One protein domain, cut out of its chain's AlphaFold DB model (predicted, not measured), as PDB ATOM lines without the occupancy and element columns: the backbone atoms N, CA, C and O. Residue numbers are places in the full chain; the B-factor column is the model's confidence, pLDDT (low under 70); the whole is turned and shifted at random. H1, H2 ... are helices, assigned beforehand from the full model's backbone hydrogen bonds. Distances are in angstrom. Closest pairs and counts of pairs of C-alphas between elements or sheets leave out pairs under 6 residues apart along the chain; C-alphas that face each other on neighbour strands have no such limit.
ATOM      1  N   PHE A   2      29.919 -19.912 -10.853       44.19
ATOM      2  CA  PHE A   2      29.527 -20.574  -9.599       44.19
ATOM      3  C   PHE A   2      28.000 -20.640  -9.576       44.19
ATOM      4  O   PHE A   2      27.338 -19.642  -9.293       44.19
ATOM      5  N   LYS A   3      27.451 -21.785  -9.977       44.28
ATOM      6  CA  LYS A   3      26.040 -22.105  -9.802       44.28
ATOM      7  C   LYS A   3      25.975 -22.858  -8.477       44.28
ATOM      8  O   LYS A   3      26.549 -23.938  -8.382       44.28
ATOM      9  N   LEU A   4      25.401 -22.243  -7.439       57.25
ATOM     10  CA  LEU A   4      25.040 -23.007  -6.245       57.25
ATOM     11  C   LEU A   4      24.086 -24.101  -6.717       57.25
ATOM     12  O   LEU A   4      23.189 -23.820  -7.512       57.25
ATOM     13  N   SER A   5      24.370 -25.340  -6.332       54.59
ATOM     14  CA  SER A   5      23.551 -26.464  -6.753       54.59
ATOM     15  C   SER A   5      22.142 -26.303  -6.199       54.59
ATOM     16  O   SER A   5      21.975 -25.968  -5.031       54.59
ATOM     17  N   ASP A   6      21.141 -26.551  -7.037       59.59
ATOM     18  CA  ASP A   6      19.732 -26.564  -6.638       59.59
ATOM     19  C   ASP A   6      19.351 -27.897  -5.949       59.59
ATOM     20  O   ASP A   6      18.204 -28.097  -5.557       59.59
ATOM     21  N   SER A   7      20.301 -28.834  -5.805       67.00
ATOM     22  CA  SER A   7      20.081 -30.112  -5.123       67.00
ATOM     23  C   SER A   7      20.159 -29.952  -3.605       67.00
ATOM     24  O   SER A   7      21.231 -29.677  -3.060       67.00
ATOM     25  N   GLU A   8      19.041 -30.189  -2.909       58.62
ATOM     26  CA  GLU A   8      18.951 -30.146  -1.439       58.62
ATOM     27  C   GLU A   8      20.056 -30.976  -0.762       58.62
ATOM     28  O   GLU A   8      20.660 -30.533   0.211       58.62
ATOM     29  N   THR A   9      20.398 -32.142  -1.315       60.22
ATOM     30  CA  THR A   9      21.466 -33.012  -0.799       60.22
ATOM     31  C   THR A   9      22.848 -32.366  -0.905       60.22
ATOM     32  O   THR A   9      23.654 -32.463   0.021       60.22
ATOM     33  N   GLU A  10      23.134 -31.687  -2.014       59.94
ATOM     34  CA  GLU A  10      24.420 -31.026  -2.246       59.94
ATOM     35  C   GLU A  10      24.564 -29.772  -1.370       59.94
ATOM     36  O   GLU A  10      25.623 -29.527  -0.795       59.94
ATOM     37  N   LEU A  11      23.465 -29.047  -1.162       64.69
ATOM     38  CA  LEU A  11      23.387 -27.911  -0.240       64.69
ATOM     39  C   LEU A  11      23.574 -28.340   1.226       64.69
ATOM     40  O   LEU A  11      24.282 -27.677   1.985       64.69
ATOM     41  N   LEU A  12      23.021 -29.492   1.622       58.75
ATOM     42  CA  LEU A  12      23.249 -30.092   2.943       58.75
ATOM     43  C   LEU A  12      24.702 -30.560   3.131       58.75
ATOM     44  O   LEU A  12      25.250 -30.472   4.232       58.75
ATOM     45  N   LEU A  13      25.342 -31.047   2.065       60.66
ATOM     46  CA  LEU A  13      26.753 -31.444   2.070       60.66
ATOM     47  C   LEU A  13      27.705 -30.239   2.139       60.66
ATOM     48  O   LEU A  13      28.746 -30.350   2.790       60.66
ATOM     49  N   LEU A  14      27.346 -29.096   1.542       57.00
ATOM     50  CA  LEU A  14      28.083 -27.834   1.690       57.00
ATOM     51  C   LEU A  14      28.051 -27.341   3.139       57.00
ATOM     52  O   LEU A  14      29.114 -27.086   3.697       57.00
ATOM     53  N   SER A  15      26.876 -27.362   3.780       53.44
ATOM     54  CA  SER A  15      26.682 -26.980   5.191       53.44
ATOM     55  C   SER A  15      27.634 -27.695   6.170       53.44
ATOM     56  O   SER A  15      28.030 -27.137   7.192       53.44
ATOM     57  N   ARG A  16      28.068 -28.926   5.849       50.84
ATOM     58  CA  ARG A  16      29.013 -29.708   6.674       50.84
ATOM     59  C   ARG A  16      30.492 -29.349   6.479       50.84
ATOM     60  O   ARG A  16      31.304 -29.777   7.294       50.84
ATOM     61  N   ARG A  17      30.863 -28.623   5.419       52.69
ATOM     62  CA  ARG A  17      32.254 -28.220   5.102       52.69
ATOM     63  C   ARG A  17      32.523 -26.724   5.320       52.69
ATOM     64  O   ARG A  17      33.616 -26.254   5.020       52.69
ATOM     65  N   SER A  18      31.524 -26.002   5.806       56.41
ATOM     66  CA  SER A  18      31.392 -24.558   5.689       56.41
ATOM     67  C   SER A  18      32.359 -23.749   6.560       56.41
ATOM     68  O   SER A  18      32.226 -23.702   7.784       56.41
ATOM     69  N   SER A  19      33.277 -23.036   5.907       61.12
ATOM     70  CA  SER A  19      34.076 -21.941   6.476       61.12
ATOM     71  C   SER A  19      33.215 -20.793   7.021       61.12
ATOM     72  O   SER A  19      33.710 -19.918   7.719       61.12
ATOM     73  N   GLU A  20      31.905 -20.797   6.776       66.88
ATOM     74  CA  GLU A  20      30.944 -19.871   7.371       66.88
ATOM     75  C   GLU A  20      30.921 -19.924   8.905       66.88
ATOM     76  O   GLU A  20      30.627 -18.911   9.540       66.88
ATOM     77  N   PHE A  21      31.288 -21.053   9.524       68.25
ATOM     78  CA  PHE A  21      31.456 -21.115  10.980       68.25
ATOM     79  C   PHE A  21      32.606 -20.229  11.482       68.25
ATOM     80  O   PHE A  21      32.533 -19.763  12.617       68.25
ATOM     81  N   GLU A  22      33.609 -19.926  10.646       69.00
ATOM     82  CA  GLU A  22      34.671 -18.956  10.963       69.00
ATOM     83  C   GLU A  22      34.138 -17.516  11.027       69.00
ATOM     84  O   GLU A  22      34.748 -16.651  11.652       69.00
ATOM     85  N   LEU A  23      32.980 -17.240  10.411       70.56
ATOM     86  CA  LEU A  23      32.318 -15.933  10.488       70.56
ATOM     87  C   LEU A  23      31.541 -15.748  11.798       70.56
ATOM     88  O   LEU A  23      31.113 -14.634  12.109       70.56
ATOM     89  N   VAL A  24      31.338 -16.819  12.567       76.81
ATOM     90  CA  VAL A  24      30.673 -16.765  13.869       76.81
ATOM     91  C   VAL A  24      31.722 -16.488  14.940       76.81
ATOM     92  O   VAL A  24      32.596 -17.310  15.191       76.81
ATOM     93  N   SER A  25      31.623 -15.335  15.601       79.69
ATOM     94  CA  SER A  25      32.587 -14.951  16.633       79.69
ATOM     95  C   SER A  25      32.503 -15.833  17.883       79.69
ATOM     96  O   SER A  25      31.427 -16.286  18.283       79.69
ATOM     97  N   ASP A  26      33.629 -15.991  18.579       80.81
ATOM     98  CA  ASP A  26      33.680 -16.690  19.872       80.81
ATOM     99  C   ASP A  26      32.753 -16.060  20.922       80.81
ATOM    100  O   ASP A  26      32.150 -16.763  21.743       80.81
ATOM    101  N   ASP A  27      32.583 -14.735  20.870       82.12
ATOM    102  CA  ASP A  27      31.628 -14.016  21.710       82.12
ATOM    103  C   ASP A  27      30.192 -14.495  21.488       82.12
ATOM    104  O   ASP A  27      29.459 -14.661  22.463       82.12
ATOM    105  N   PHE A  28      29.789 -14.783  20.247       83.69
ATOM    106  CA  PHE A  28      28.460 -15.324  19.964       83.69
ATOM    107  C   PHE A  28      28.255 -16.670  20.670       83.69
ATOM    108  O   PHE A  28      27.291 -16.839  21.421       83.69
ATOM    109  N   TYR A  29      29.209 -17.597  20.534       84.25
ATOM    110  CA  TYR A  29      29.152 -18.891  21.221       84.25
ATOM    111  C   TYR A  29      29.109 -18.743  22.741       84.25
ATOM    112  O   TYR A  29      28.360 -19.455  23.418       84.25
ATOM    113  N   ARG A  30      29.895 -17.812  23.295       88.25
ATOM    114  CA  ARG A  30      29.884 -17.507  24.727       88.25
ATOM    115  C   ARG A  30      28.505 -17.034  25.182       88.25
ATOM    116  O   ARG A  30      27.981 -17.582  26.150       88.25
ATOM    117  N   ARG A  31      27.879 -16.101  24.459       86.88
ATOM    118  CA  ARG A  31      26.524 -15.613  24.769       86.88
ATOM    119  C   ARG A  31      25.466 -16.706  24.660       86.88
ATOM    120  O   ARG A  31      24.600 -16.783  25.525       86.88
ATOM    121  N   CYS A  32      25.549 -17.595  23.672       86.62
ATOM    122  CA  CYS A  32      24.643 -18.745  23.584       86.62
ATOM    123  C   CYS A  32      24.752 -19.656  24.818       86.62
ATOM    124  O   CYS A  32      23.732 -20.097  25.348       86.62
ATOM    125  N   ARG A  33      25.974 -19.910  25.311       87.00
ATOM    126  CA  ARG A  33      26.181 -20.679  26.551       87.00
ATOM    127  C   ARG A  33      25.589 -19.966  27.768       87.00
ATOM    128  O   ARG A  33      24.903 -20.611  28.552       87.00
ATOM    129  N   GLU A  34      25.799 -18.655  27.894       90.31
ATOM    130  CA  GLU A  34      25.200 -17.832  28.960       90.31
ATOM    131  C   GLU A  34      23.663 -17.918  28.936       90.31
ATOM    132  O   GLU A  34      23.047 -18.201  29.961       90.31
ATOM    133  N   ILE A  35      23.037 -17.762  27.764       87.81
ATOM    134  CA  ILE A  35      21.575 -17.851  27.607       87.81
ATOM    135  C   ILE A  35      21.056 -19.220  28.044       87.81
ATOM    136  O   ILE A  35      20.050 -19.297  28.742       87.81
ATOM    137  N   LYS A  36      21.748 -20.302  27.676       87.69
ATOM    138  CA  LYS A  36      21.346 -21.659  28.065       87.69
ATOM    139  C   LYS A  36      21.402 -21.879  29.583       87.69
ATOM    140  O   LYS A  36      20.607 -22.655  30.103       87.69
ATOM    141  N   LEU A  37      22.311 -21.204  30.291       87.62
ATOM    142  CA  LEU A  37      22.398 -21.260  31.755       87.62
ATOM    143  C   LEU A  37      21.298 -20.434  32.435       87.62
ATOM    144  O   LEU A  37      20.769 -20.847  33.462       87.62
ATOM    145  N   ILE A  38      20.957 -19.274  31.868       91.69
ATOM    146  CA  ILE A  38      19.977 -18.339  32.445       91.69
ATOM    147  C   ILE A  38      18.536 -18.781  32.151       91.69
ATOM    148  O   ILE A  38      17.640 -18.568  32.965       91.69
ATOM    149  N   CYS A  39      18.307 -19.415  31.000       90.12
ATOM    150  CA  CYS A  39      16.990 -19.824  30.530       90.12
ATOM    151  C   CYS A  39      16.900 -21.358  30.454       90.12
ATOM    152  O   CYS A  39      17.109 -21.926  29.379       90.12
ATOM    153  N   PRO A  40      16.536 -22.050  31.549       84.75
ATOM    154  CA  PRO A  40      16.429 -23.513  31.566       84.75
ATOM    155  C   PRO A  40      15.340 -24.064  30.625       84.75
ATOM    156  O   PRO A  40      15.342 -25.248  30.304       84.75
ATOM    157  N   SER A  41      14.430 -23.213  30.138       88.50
ATOM    158  CA  SER A  41      13.457 -23.553  29.092       88.50
ATOM    159  C   SER A  41      14.089 -23.766  27.708       88.50
ATOM    160  O   SER A  41      13.470 -24.383  26.838       88.50
ATOM    161  N   VAL A  42      15.324 -23.299  27.485       87.19
ATOM    162  CA  VAL A  42      16.047 -23.466  26.218       87.19
ATOM    163  C   VAL A  42      16.642 -24.874  26.142       87.19
ATOM    164  O   VAL A  42      17.719 -25.153  26.669       87.19
ATOM    165  N   LYS A  43      15.957 -25.775  25.428       85.62
ATOM    166  CA  LYS A  43      16.399 -27.171  25.241       85.62
ATOM    167  C   LYS A  43      17.706 -27.274  24.446       85.62
ATOM    168  O   LYS A  43      18.619 -28.014  24.816       85.62
ATOM    169  N   SER A  44      17.821 -26.519  23.354       85.25
ATOM    170  CA  SER A  44      19.001 -26.524  22.484       85.25
ATOM    171  C   SER A  44      19.139 -25.218  21.714       85.25
ATOM    172  O   SER A  44      18.137 -24.634  21.317       85.25
ATOM    173  N   ILE A  45      20.381 -24.820  21.443       85.25
ATOM    174  CA  ILE A  45      20.719 -23.740  20.513       85.25
ATOM    175  C   ILE A  45      21.546 -24.377  19.400       85.25
ATOM    176  O   ILE A  45      22.520 -25.074  19.690       85.25
ATOM    177  N   LYS A  46      21.135 -24.174  18.149       82.88
ATOM    178  CA  LYS A  46      21.826 -24.665  16.956       82.88
ATOM    179  C   LYS A  46      22.091 -23.490  16.026       82.88
ATOM    180  O   LYS A  46      21.279 -22.571  15.953       82.88
ATOM    181  N   ILE A  47      23.234 -23.525  15.356       82.19
ATOM    182  CA  ILE A  47      23.585 -22.564  14.314       82.19
ATOM    183  C   ILE A  47      23.417 -23.302  12.997       82.19
ATOM    184  O   ILE A  47      24.090 -24.305  12.763       82.19
ATOM    185  N   GLU A  48      22.494 -22.823  12.175       79.06
ATOM    186  CA  GLU A  48      22.214 -23.385  10.863       79.06
ATOM    187  C   GLU A  48      22.292 -22.280   9.822       79.06
ATOM    188  O   GLU A  48      21.778 -21.177  10.016       79.06
ATOM    189  N   PHE A  49      22.961 -22.586   8.717       78.25
ATOM    190  CA  PHE A  49      23.112 -21.673   7.601       78.25
ATOM    191  C   PHE A  49      22.116 -22.046   6.509       78.25
ATOM    192  O   PHE A  49      22.021 -23.206   6.099       78.25
ATOM    193  N   PHE A  50      21.371 -21.050   6.041       78.81
ATOM    194  CA  PHE A  50      20.458 -21.202   4.920       78.81
ATOM    195  C   PHE A  50      21.184 -20.883   3.612       78.81
ATOM    196  O   PHE A  50      21.660 -19.765   3.407       78.81
ATOM    197  N   TYR A  51      21.223 -21.860   2.711       75.69
ATOM    198  CA  TYR A  51      21.807 -21.718   1.384       75.69
ATOM    199  C   TYR A  51      20.691 -21.718   0.362       75.69
ATOM    200  O   TYR A  51      20.207 -22.774  -0.009       75.69
ATOM    201  N   GLY A  52      20.257 -20.541  -0.070       74.25
ATOM    202  CA  GLY A  52      19.174 -20.432  -1.033       74.25
ATOM    203  C   GLY A  52      18.868 -18.991  -1.397       74.25
ATOM    204  O   GLY A  52      19.172 -18.061  -0.652       74.25
TER     205      GLY A  52
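Overview. This is residues 2 to 52 of the 127 residues of an uncharacterized protein of Pararcticibacter amylolyticus (UniProt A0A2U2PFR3). What shape appears from residue 2 onward? The printed part is an elongated open loop: H1, H2 and H3 follow one another as an arch, and unnamed residues 39 to 52 fold back toward H1. What builds it? It has 51 residues, with three named helices in that order and no named strand, and its class is all helix. How spread is it? It is only just loose, close to extended, with a radius of gyration of the C-alphas of 14.5 A, and only just elongated, spanning 42 by 21 by 15 A.

Arrangement. Do the helices touch? H1, residues 8 to 15, H2, residues 19 to 23, and H3, residues 26 to 38, are apart, with no C-alpha of one within 8 A of another. Tight links of 3 and 2 residues join them. Are their backbones helical? Every O i to N i+4 pair is within hydrogen-bond range in H1 and H3; H2 has 0 of 1, but 2 of 2 O i to N i+3 pairs.

Along the chain. Where does H1 begin? It begins at C-alpha 8 (18.951, -30.146, -1.439) and measures 10.7 A from first to last C-alpha. Where does H3 end? H2 measures 7.4 A; H3 measures 18.7 A and ends at C-alpha 38 (19.977, -18.339, 32.445).

Size, cuts and confidence. How large is it? The farthest C-alphas, of Phe 2 and Pro 40, are 43.3 A apart; the printed part has no cut and no long link. Where is confidence low? Residues 2 to 22 are under pLDDT 70.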